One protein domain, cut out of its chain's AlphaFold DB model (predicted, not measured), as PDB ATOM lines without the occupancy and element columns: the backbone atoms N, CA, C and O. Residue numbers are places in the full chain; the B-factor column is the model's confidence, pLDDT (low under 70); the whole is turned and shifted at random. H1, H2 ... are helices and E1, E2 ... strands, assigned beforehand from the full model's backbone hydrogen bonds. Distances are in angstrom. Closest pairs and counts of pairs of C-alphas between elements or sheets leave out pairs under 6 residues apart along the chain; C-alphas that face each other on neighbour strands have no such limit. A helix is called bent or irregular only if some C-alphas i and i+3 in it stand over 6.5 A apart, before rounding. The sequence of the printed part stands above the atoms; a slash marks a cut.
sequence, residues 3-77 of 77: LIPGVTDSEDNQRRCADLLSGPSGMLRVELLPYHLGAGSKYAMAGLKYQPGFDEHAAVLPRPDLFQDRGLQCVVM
ATOM      1  N   LEU A   3     308.478 290.918 302.579       98.00
ATOM      2  CA  LEU A   3     309.185 292.178 302.733       98.00
ATOM      3  C   LEU A   3     308.501 293.213 301.848       98.00
ATOM      4  O   LEU A   3     308.526 293.121 300.623       98.00
ATOM      5  N   ILE A   4     307.848 294.166 302.492       97.62
ATOM      6  CA  ILE A   4     307.162 295.284 301.862       97.62
ATOM      7  C   ILE A   4     308.033 296.520 302.096       97.62
ATOM      8  O   ILE A   4     308.304 296.817 303.269       97.62
ATOM      9  N   PRO A   5     308.450 297.234 301.035       97.31
ATOM     10  CA  PRO A   5     309.305 298.408 301.160       97.31
ATOM     11  C   PRO A   5     308.727 299.457 302.110       97.31
ATOM     12  O   PRO A   5     307.569 299.855 301.982       97.31
ATOM     13  N   GLY A   6     309.518 299.892 303.087       96.12
ATOM     14  CA  GLY A   6     309.123 300.884 304.088       96.12
ATOM     15  C   GLY A   6     308.075 300.404 305.100       96.12
ATOM     16  O   GLY A   6     307.665 301.188 305.955       96.12
ATOM     17  N   VAL A   7     307.639 299.140 305.034       96.25
ATOM     18  CA  VAL A   7     306.606 298.585 305.924       96.25
ATOM     19  C   VAL A   7     307.144 297.418 306.739       96.25
ATOM     20  O   VAL A   7     307.080 297.474 307.959       96.25
ATOM     21  N   THR A   8     307.680 296.365 306.119       97.19
ATOM     22  CA  THR A   8     308.198 295.180 306.840       97.19
ATOM     23  C   THR A   8     309.666 294.881 306.560       97.19
ATOM     24  O   THR A   8     310.232 293.999 307.200       97.19
ATOM     25  N   ASP A   9     310.298 295.613 305.645       97.75
ATOM     26  CA  ASP A   9     311.699 295.427 305.262       97.75
ATOM     27  C   ASP A   9     312.701 296.178 306.154       97.75
ATOM     28  O   ASP A   9     313.908 296.003 305.998       97.75
ATOM     29  N   SER A  10     312.238 296.967 307.126       97.69
ATOM     30  CA  SER A  10     313.134 297.622 308.078       97.69
ATOM     31  C   SER A  10     313.867 296.603 308.958       97.69
ATOM     32  O   SER A  10     313.342 295.537 309.295       97.69
ATOM     33  N   GLU A  11     315.089 296.947 309.371       98.06
ATOM     34  CA  GLU A  11     315.879 296.106 310.277       98.06
ATOM     35  C   GLU A  11     315.138 295.844 311.600       98.06
ATOM     36  O   GLU A  11     315.117 294.710 312.072       98.06
ATOM     37  N   ASP A  12     314.494 296.869 312.174       98.38
ATOM     38  CA  ASP A  12     313.732 296.743 313.425       98.38
ATOM     39  C   ASP A  12     312.580 295.740 313.292       98.38
ATOM     40  O   ASP A  12     312.429 294.850 314.131       98.38
ATOM     41  N   ASN A  13     311.808 295.810 312.200       98.12
ATOM     42  CA  ASN A  13     310.707 294.873 311.986       98.12
ATOM     43  C   ASN A  13     311.206 293.445 311.776       98.12
ATOM     44  O   ASN A  13     310.643 292.516 312.359       98.12
ATOM     45  N   GLN A  14     312.276 293.253 311.004       98.44
ATOM     46  CA  GLN A  14     312.857 291.925 310.805       98.44
ATOM     47  C   GLN A  14     313.434 291.355 312.106       98.44
ATOM     48  O   GLN A  14     313.192 290.190 312.414       98.44
ATOM     49  N   ARG A  15     314.100 292.179 312.926       98.56
ATOM     50  CA  ARG A  15     314.614 291.797 314.249       98.56
ATOM     51  C   ARG A  15     313.492 291.349 315.181       98.56
ATOM     52  O   ARG A  15     313.558 290.249 315.723       98.56
ATOM     53  N   ARG A  16     312.436 292.155 315.312       98.38
ATOM     54  CA  ARG A  16     311.277 291.843 316.163       98.38
ATOM     55  C   ARG A  16     310.515 290.615 315.676       98.38
ATOM     56  O   ARG A  16     309.999 289.849 316.485       98.38
ATOM     57  N   CYS A  17     310.446 290.407 314.364       97.81
ATOM     58  CA  CYS A  17     309.850 289.203 313.797       97.81
ATOM     59  C   CYS A  17     310.697 287.963 314.109       97.81
ATOM     60  O   CYS A  17     310.153 286.934 314.502       97.81
ATOM     61  N   ALA A  18     312.023 288.070 314.012       98.00
ATOM     62  CA  ALA A  18     312.933 287.002 314.402       98.00
ATOM     63  C   ALA A  18     312.827 286.679 315.905       98.00
ATOM     64  O   ALA A  18     312.780 285.505 316.264       98.00
ATOM     65  N   ASP A  19     312.718 287.695 316.772       97.81
ATOM     66  CA  ASP A  19     312.457 287.519 318.210       97.81
ATOM     67  C   ASP A  19     311.154 286.750 318.457       97.81
ATOM     68  O   ASP A  19     311.145 285.772 319.203       97.81
ATOM     69  N   LEU A  20     310.067 287.145 317.787       97.06
ATOM     70  CA  LEU A  20     308.752 286.512 317.924       97.06
ATOM     71  C   LEU A  20     308.747 285.036 317.505       97.06
ATOM     72  O   LEU A  20     308.027 284.230 318.088       97.06
ATOM     73  N   LEU A  21     309.513 284.696 316.470       96.12
ATOM     74  CA  LEU A  21     309.580 283.344 315.921       96.12
ATOM     75  C   LEU A  21     310.598 282.450 316.636       96.12
ATOM     76  O   LEU A  21     310.617 281.241 316.395       96.12
ATOM     77  N   SER A  22     311.457 283.034 317.472       93.69
ATOM     78  CA  SER A  22     312.474 282.293 318.205       93.69
ATOM     79  C   SER A  22     311.849 281.354 319.241       93.69
ATOM     80  O   SER A  22     310.810 281.637 319.838       93.69
ATOM     81  N   GLY A  23     312.501 280.212 319.457       91.50
ATOM     82  CA  GLY A  23     312.061 279.203 320.415       91.50
ATOM     83  C   GLY A  23     311.352 277.994 319.787       91.50
ATOM     84  O   GLY A  23     311.313 277.834 318.564       91.50
ATOM     85  N   PRO A  24     310.838 277.075 320.625       89.44
ATOM     86  CA  PRO A  24     310.319 275.791 320.166       89.44
ATOM     87  C   PRO A  24     308.979 275.957 319.434       89.44
ATOM     88  O   PRO A  24     307.953 276.210 320.060       89.44
ATOM     89  N   SER A  25     308.977 275.792 318.108       89.62
ATOM     90  CA  SER A  25     307.766 275.940 317.275       89.62
ATOM     91  C   SER A  25     307.559 274.830 316.236       89.62
ATOM     92  O   SER A  25     306.537 274.812 315.555       89.62
ATOM     93  N   GLY A  26     308.518 273.908 316.076       92.44
ATOM     94  CA  GLY A  26     308.514 272.918 314.986       92.44
ATOM     95  C   GLY A  26     308.692 273.527 313.585       92.44
ATOM     96  O   GLY A  26     308.646 272.805 312.592       92.44
ATOM     97  N   MET A  27     308.897 274.846 313.493       94.69
ATOM     98  CA  MET A  27     309.122 275.556 312.239       94.69
ATOM     99  C   MET A  27     310.454 275.130 311.614       94.69
ATOM    100  O   MET A  27     311.487 275.123 312.277       94.69
ATOM    101  N   LEU A  28     310.422 274.802 310.321       95.38
ATOM    102  CA  LEU A  28     311.598 274.311 309.599       95.38
ATOM    103  C   LEU A  28     312.501 275.443 309.107       95.38
ATOM    104  O   LEU A  28     313.716 275.360 309.229       95.38
ATOM    105  N   ARG A  29     311.910 276.495 308.529       96.56
ATOM    106  CA  ARG A  29     312.640 277.662 308.027       96.56
ATOM    107  C   ARG A  29     311.746 278.887 307.902       96.56
ATOM    108  O   ARG A  29     310.528 278.773 307.785       96.56
ATOM    109  N   VAL A  30     312.387 280.043 307.828       97.88
ATOM    110  CA  VAL A  30     311.814 281.325 307.429       97.88
ATOM    111  C   VAL A  30     312.250 281.641 305.999       97.88
ATOM    112  O   VAL A  30     313.432 281.586 305.671       97.88
ATOM    113  N   GLU A  31     311.306 282.019 305.150       98.44
ATOM    114  CA  GLU A  31     311.589 282.530 303.805       98.44
ATOM    115  C   GLU A  31     311.289 284.022 303.766       98.44
ATOM    116  O   GLU A  31     310.166 284.423 304.071       98.44
ATOM    117  N   LEU A  32     312.266 284.850 303.414       98.44
ATOM    118  CA  LEU A  32     312.061 286.273 303.159       98.44
ATOM    119  C   LEU A  32     311.718 286.455 301.682       98.44
ATOM    120  O   LEU A  32     312.489 286.049 300.817       98.44
ATOM    121  N   LEU A  33     310.548 287.033 301.420       97.69
ATOM    122  CA  LEU A  33     309.964 287.145 300.085       97.69
ATOM    123  C   LEU A  33     309.782 288.620 299.727       97.69
ATOM    124  O   LEU A  33     309.045 289.300 300.443       97.69
ATOM    125  N   PRO A  34     310.384 289.133 298.647       96.00
ATOM    126  CA  PRO A  34     310.086 290.467 298.148       96.00
ATOM    127  C   PRO A  34     308.593 290.651 297.854       96.00
ATOM    128  O   PRO A  34     307.878 289.703 297.510       96.00
ATOM    129  N   TYR A  35     308.113 291.886 297.979       95.62
ATOM    130  CA  TYR A  35     306.748 292.235 297.611       95.62
ATOM    131  C   TYR A  35     306.468 291.916 296.131       95.62
ATOM    132  O   TYR A  35     307.265 292.213 295.243       95.62
ATOM    133  N   HIS A  36     305.311 291.306 295.866       93.94
ATOM    134  CA  HIS A  36     304.927 290.859 294.530       93.94
ATOM    135  C   HIS A  36     304.015 291.882 293.835       93.94
ATOM    136  O   HIS A  36     302.848 292.032 294.206       93.94
ATOM    137  N   LEU A  37     304.504 292.491 292.750       92.44
ATOM    138  CA  LEU A  37     303.819 293.550 291.982       92.44
ATOM    139  C   LEU A  37     302.431 293.154 291.440       92.44
ATOM    140  O   LEU A  37     301.567 293.991 291.197       92.44
ATOM    141  N   GLY A  38     302.163 291.858 291.268       91.38
ATOM    142  CA  GLY A  38     300.846 291.369 290.840       91.38
ATOM    143  C   GLY A  38     299.728 291.503 291.887       91.38
ATOM    144  O   GLY A  38     298.573 291.202 291.570       91.38
ATOM    145  N   ALA A  39     300.020 291.929 293.121       89.69
ATOM    146  CA  ALA A  39     299.039 291.978 294.207       89.69
ATOM    147  C   ALA A  39     297.878 292.961 293.951       89.69
ATOM    148  O   ALA A  39     296.773 292.744 294.463       89.69
ATOM    149  N   GLY A  40     298.092 293.985 293.117       91.31
ATOM    150  CA  GLY A  40     297.071 294.957 292.720       91.31
ATOM    151  C   GLY A  40     296.000 294.428 291.755       91.31
ATOM    152  O   GLY A  40     294.901 294.977 291.691       91.31
ATOM    153  N   SER A  41     296.265 293.332 291.036       92.19
ATOM    154  CA  SER A  41     295.399 292.823 289.952       92.19
ATOM    155  C   SER A  41     293.959 292.523 290.393       92.19
ATOM    156  O   SER A  41     292.999 292.847 289.691       92.19
ATOM    157  N   LYS A  42     293.785 291.978 291.600       91.75
ATOM    158  CA  LYS A  42     292.468 291.654 292.168       91.75
ATOM    159  C   LYS A  42     291.596 292.875 292.471       91.75
ATOM    160  O   LYS A  42     290.378 292.745 292.497       91.75
ATOM    161  N   TYR A  43     292.195 294.049 292.676       95.69
ATOM    162  CA  TYR A  43     291.444 295.280 292.929       95.69
ATOM    163  C   TYR A  43     290.761 295.763 291.651       95.69
ATOM    164  O   TYR A  43     289.584 296.115 291.687       95.69
ATOM    165  N   ALA A  44     291.452 295.666 290.513       93.19
ATOM    166  CA  ALA A  44     290.887 296.029 289.218       93.19
ATOM    167  C   ALA A  44     289.652 295.178 288.875       93.19
ATOM    168  O   ALA A  44     288.665 295.708 288.370       93.19
ATOM    169  N   MET A  45     289.658 293.884 289.231       93.19
ATOM    170  CA  MET A  45     288.498 292.995 289.050       93.19
ATOM    171  C   MET A  45     287.260 293.437 289.844       93.19
ATOM    172  O   MET A  45     286.139 293.146 289.442       93.19
ATOM    173  N   ALA A  46     287.454 294.157 290.950       95.56
ATOM    174  CA  ALA A  46     286.382 294.723 291.763       95.56
ATOM    175  C   ALA A  46     286.043 296.181 291.388       95.56
ATOM    176  O   ALA A  46     285.306 296.842 292.117       95.56
ATOM    177  N   GLY A  47     286.604 296.717 290.296       96.31
ATOM    178  CA  GLY A  47     286.456 298.129 289.923       96.31
ATOM    179  C   GLY A  47     287.170 299.099 290.876       96.31
ATOM    180  O   GLY A  47     286.863 300.288 290.891       96.31
ATOM    181  N   LEU A  48     288.111 298.605 291.685       97.12
ATOM    182  CA  LEU A  48     288.866 299.389 292.657       97.12
ATOM    183  C   LEU A  48     290.251 299.747 292.114       97.12
ATOM    184  O   LEU A  48     290.915 298.944 291.455       97.12
ATOM    185  N   LYS A  49     290.731 300.946 292.459       95.81
ATOM    186  CA  LYS A  49     292.113 301.356 292.187       95.81
ATOM    187  C   LYS A  49     293.028 300.856 293.305       95.81
ATOM    188  O   LYS A  49     292.831 301.220 294.465       95.81
ATOM    189  N   TYR A  50     294.042 300.068 292.953       96.06
ATOM    190  CA  TYR A  50     295.098 299.701 293.895       96.06
ATOM    191  C   TYR A  50     296.023 300.900 294.138       96.06
ATOM    192  O   TYR A  50     296.561 301.469 293.193       96.06
ATOM    193  N   GLN A  51     296.125 301.331 295.395       95.56
ATOM    194  CA  GLN A  51     296.940 302.469 295.836       95.56
ATOM    195  C   GLN A  51     297.531 302.134 297.209       95.56
ATOM    196  O   GLN A  51     296.976 302.551 298.230       95.56
ATOM    197  N   PRO A  52     298.581 301.299 297.264       95.56
ATOM    198  CA  PRO A  52     299.252 301.021 298.523       95.56
ATOM    199  C   PRO A  52     299.906 302.293 299.077       95.56
ATOM    200  O   PRO A  52     300.289 303.193 298.337       95.56
ATOM    201  N   GLY A  53     300.050 302.360 300.401       96.25
ATOM    202  CA  GLY A  53     300.738 303.461 301.087       96.25
ATOM    203  C   GLY A  53     302.269 303.383 301.030       96.25
ATOM    204  O   GLY A  53     302.929 304.032 301.833       96.25
ATOM    205  N   PHE A  54     302.826 302.560 300.142       95.88
ATOM    206  CA  PHE A  54     304.258 302.334 299.960       95.88
ATOM    207  C   PHE A  54     304.586 302.272 298.465       95.88
ATOM    208  O   PHE A  54     303.703 302.028 297.643       95.88
ATOM    209  N   ASP A  55     305.857 302.482 298.123       96.25
ATOM    210  CA  ASP A  55     306.342 302.315 296.755       96.25
ATOM    211  C   ASP A  55     306.553 300.826 296.457       96.25
ATOM    212  O   ASP A  55     307.457 300.191 296.998       96.25
ATOM    213  N   GLU A  56     305.703 300.266 295.599       95.50
ATOM    214  CA  GLU A  56     305.762 298.861 295.187       95.50
ATOM    215  C   GLU A  56     307.078 298.497 294.489       95.50
ATOM    216  O   GLU A  56     307.472 297.331 294.499       95.50
ATOM    217  N   HIS A  57     307.752 299.477 293.880       94.88
ATOM    218  CA  HIS A  57     308.964 299.278 293.087       94.88
ATOM    219  C   HIS A  57     310.253 299.555 293.860       94.88
ATOM    220  O   HIS A  57     311.345 299.349 293.322       94.88
ATOM    221  N   ALA A  58     310.152 300.007 295.109       96.06
ATOM    222  CA  ALA A  58     311.319 300.216 295.944       96.06
ATOM    223  C   ALA A  58     312.012 298.880 296.262       96.06
ATOM    224  O   ALA A  58     311.378 297.842 296.463       96.06
ATOM    225  N   ALA A  59     313.345 298.906 296.298       94.88
ATOM    226  CA  ALA A  59     314.132 297.744 296.685       94.88
ATOM    227  C   ALA A  59     313.903 297.411 298.167       94.88
ATOM    228  O   ALA A  59     313.831 298.311 299.001       94.88
ATOM    229  N   VAL A  60     313.845 296.118 298.488       96.69
ATOM    230  CA  VAL A  60     313.777 295.628 299.871       96.69
ATOM    231  C   VAL A  60     315.164 295.279 300.397       96.69
ATOM    232  O   VAL A  60     316.061 294.920 299.633       96.69
ATOM    233  N   LEU A  61     315.325 295.331 301.717       95.81
ATOM    234  CA  LEU A  61     316.575 295.005 302.407       95.81
ATOM    235  C   LEU A  61     316.422 293.721 303.242       95.81
ATOM    236  O   LEU A  61     316.189 293.803 304.446       95.81
ATOM    237  N   PRO A  62     316.520 292.519 302.648       97.75
ATOM    238  CA  PRO A  62     316.406 291.272 303.397       97.75
ATOM    239  C   PRO A  62     317.573 291.090 304.375       97.75
ATOM    240  O   PRO A  62     318.734 291.291 304.018       97.75
ATOM    241  N   ARG A  63     317.263 290.669 305.604       98.19
ATOM    242  CA  ARG A  63     318.224 290.462 306.695       98.19
ATOM    243  C   ARG A  63     318.114 289.051 307.279       98.19
ATOM    244  O   ARG A  63     317.651 288.886 308.411       98.19
ATOM    245  N   PRO A  64     318.494 288.007 306.512       98.19
ATOM    246  CA  PRO A  64     318.447 286.627 306.997       98.19
ATOM    247  C   PRO A  64     319.357 286.403 308.214       98.19
ATOM    248  O   PRO A  64     319.059 285.534 309.032       98.19
ATOM    249  N   ASP A  65     320.405 287.221 308.375       98.56
ATOM    250  CA  ASP A  65     321.308 287.243 309.530       98.56
ATOM    251  C   ASP A  65     320.545 287.347 310.859       98.56
ATOM    252  O   ASP A  65     320.761 286.548 311.765       98.56
ATOM    253  N   LEU A  66     319.549 288.235 310.943       98.25
ATOM    254  CA  LEU A  66     318.791 288.471 312.179       98.25
ATOM    255  C   LEU A  66     318.004 287.241 312.659       98.25
ATOM    256  O   LEU A  66     317.760 287.085 313.860       98.25
ATOM    257  N   PHE A  67     317.593 286.381 311.726       97.94
ATOM    258  CA  PHE A  67     316.901 285.126 312.010       97.94
ATOM    259  C   PHE A  67     317.902 284.020 312.353       97.94
ATOM    260  O   PHE A  67     317.707 283.290 313.326       97.94
ATOM    261  N   GLN A  68     318.996 283.935 311.594       97.56
ATOM    262  CA  GLN A  68     320.053 282.942 311.790       97.56
ATOM    263  C   GLN A  68     320.729 283.089 313.160       97.56
ATOM    264  O   GLN A  68     320.935 282.083 313.839       97.56
ATOM    265  N   ASP A  69     320.941 284.321 313.631       97.25
ATOM    266  CA  ASP A  69     321.477 284.619 314.968       97.25
ATOM    267  C   ASP A  69     320.601 284.076 316.117       97.25
ATOM    268  O   ASP A  69     321.070 283.902 317.240       97.25
ATOM    269  N   ARG A  70     319.321 283.779 315.849       96.12
ATOM    270  CA  ARG A  70     318.361 283.188 316.803       96.12
ATOM    271  C   ARG A  70     318.154 281.688 316.599       96.12
ATOM    272  O   ARG A  70     317.223 281.110 317.158       96.12
ATOM    273  N   GLY A  71     318.998 281.053 315.787       95.31
ATOM    274  CA  GLY A  71     318.906 279.631 315.465       95.31
ATOM    275  C   GLY A  71     317.790 279.283 314.478       95.31
ATOM    276  O   GLY A  71     317.455 278.109 314.334       95.31
ATOM    277  N   LEU A  72     317.204 280.270 313.793       96.81
ATOM    278  CA  LEU A  72     316.187 280.038 312.771       96.81
ATOM    279  C   LEU A  72     316.859 279.893 311.404       96.81
ATOM    280  O   LEU A  72     317.540 280.805 310.936       96.81
ATOM    281  N   GLN A  73     316.625 278.775 310.715       97.25
ATOM    282  CA  GLN A  73     317.033 278.658 309.317       97.25
ATOM    283  C   GLN A  73     316.286 279.715 308.497       97.25
ATOM    284  O   GLN A  73     315.057 279.753 308.517       97.25
ATOM    285  N   CYS A  74     317.010 280.566 307.772       98.31
ATOM    286  CA  CYS A  74     316.406 281.631 306.980       98.31
ATOM    287  C   CYS A  74     317.046 281.748 305.598       98.31
ATOM    288  O   CYS A  74     318.273 281.707 305.482       98.31
ATOM    289  N   VAL A  75     316.206 281.887 304.570       98.12
ATOM    290  CA  VAL A  75     316.599 282.065 303.166       98.12
ATOM    291  C   VAL A  75     315.848 283.238 302.544       98.12
ATOM    292  O   VAL A  75     314.732 283.556 302.953       98.12
ATOM    293  N   VAL A  76     316.457 283.861 301.540       97.38
ATOM    294  CA  VAL A  76     315.821 284.876 300.691       97.38
ATOM    295  C   VAL A  76     315.452 284.198 299.374       97.38
ATOM    296  O   VAL A  76     316.299 283.493 298.823       97.38
ATOM    297  N   MET A  77     314.215 284.372 298.900       91.38
ATOM    298  CA  MET A  77     313.763 283.854 297.596       91.38
ATOM    299  C   MET A  77     313.355 284.966 296.641       91.38
ATOM    300  O   MET A  77     312.988 286.056 297.131       91.38
TER     301      MET A  77
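AT A GLANCE: This is residues 3 to 77 of the 77 residues of the protein "Glycyl-radical enzyme activating protein" of Lentisphaerae bacterium (UniProt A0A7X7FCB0). This is an elongated, loose model with a small body at one end, where helices H1 and H3 and the two-stranded sheet of E1 and E2 lie, and with helix H2 far out at the other end. From E1 the backbone runs out to H2, and the long unnamed stretch of residues 46 to 63 leads back from it to H3, so that H2 and the first part of that stretch form an arm. The printed part has 75 residues, with three named helices and two named strands in the order H1, E1, H2, H3, E2; the sheet's order is E1, E2, parallel. The class is mixed, helices and strands, with under half of the residues in named elements. The radius of gyration of the C-alphas is 14.8 A, and the C-alphas span 45 by 23 by 19 A.

IN THESE COORDINATES: The printed part begins at Leu 3, with its C-alpha at (309.185, 292.178, 302.733). H1, residues 11 to 21, measures 15.3 A from first to last C-alpha and begins at C-alpha 11, (315.879, 296.106, 310.277). E1, residues 30 to 34, measures 13.1 A. H2, residues 37 to 45, measures 15.6 A and ends at C-alpha 45, (288.498, 292.995, 289.050); it is irregular, but only just, with C-alphas 37 and 40 6.9 A apart. H3, residues 64 to 68, measures 6.3 A. E2, residues 74 to 76, measures 7.1 A and ends at C-alpha 76, (315.821, 284.876, 300.691).

HOW THE PARTS SIT: E1 and E2 are parallel neighbours at 19 degrees, and C-alphas 30 and 74 face each other at 4.6 A. N 32 and O 75 are within hydrogen-bond range at 2.8 A, as are N 75 and O 30 at 3.0 A. With H2 and H3 between them in the chain, they make a strand-helix-strand unit, two parallel neighbour strands joined through helices. The closest C-alphas of H3 and E2, those of Pro 64 and Cys 74, are 5.4 A apart. H1 and H3 touch, the closest C-alphas being those of Ala 18 and Phe 67 at 5.0 A. H2 is apart from H1, H3 and E2. In H1 and H3 every O i to N i+4 pair is within hydrogen-bond range; in H2 0 of 5 are, beside 3 of 6 O i to N i+3 pairs.

THE WHOLE: The two C-alphas farthest apart are those of Gly 47 and Gly 71, at 45.3 A. The printed part has no cut and ends at Met 77, the chain's last residue. The link from H2 to H3, 18 residues, is long. The mean pLDDT of the printed part is 95.9, and no printed residue is under 70.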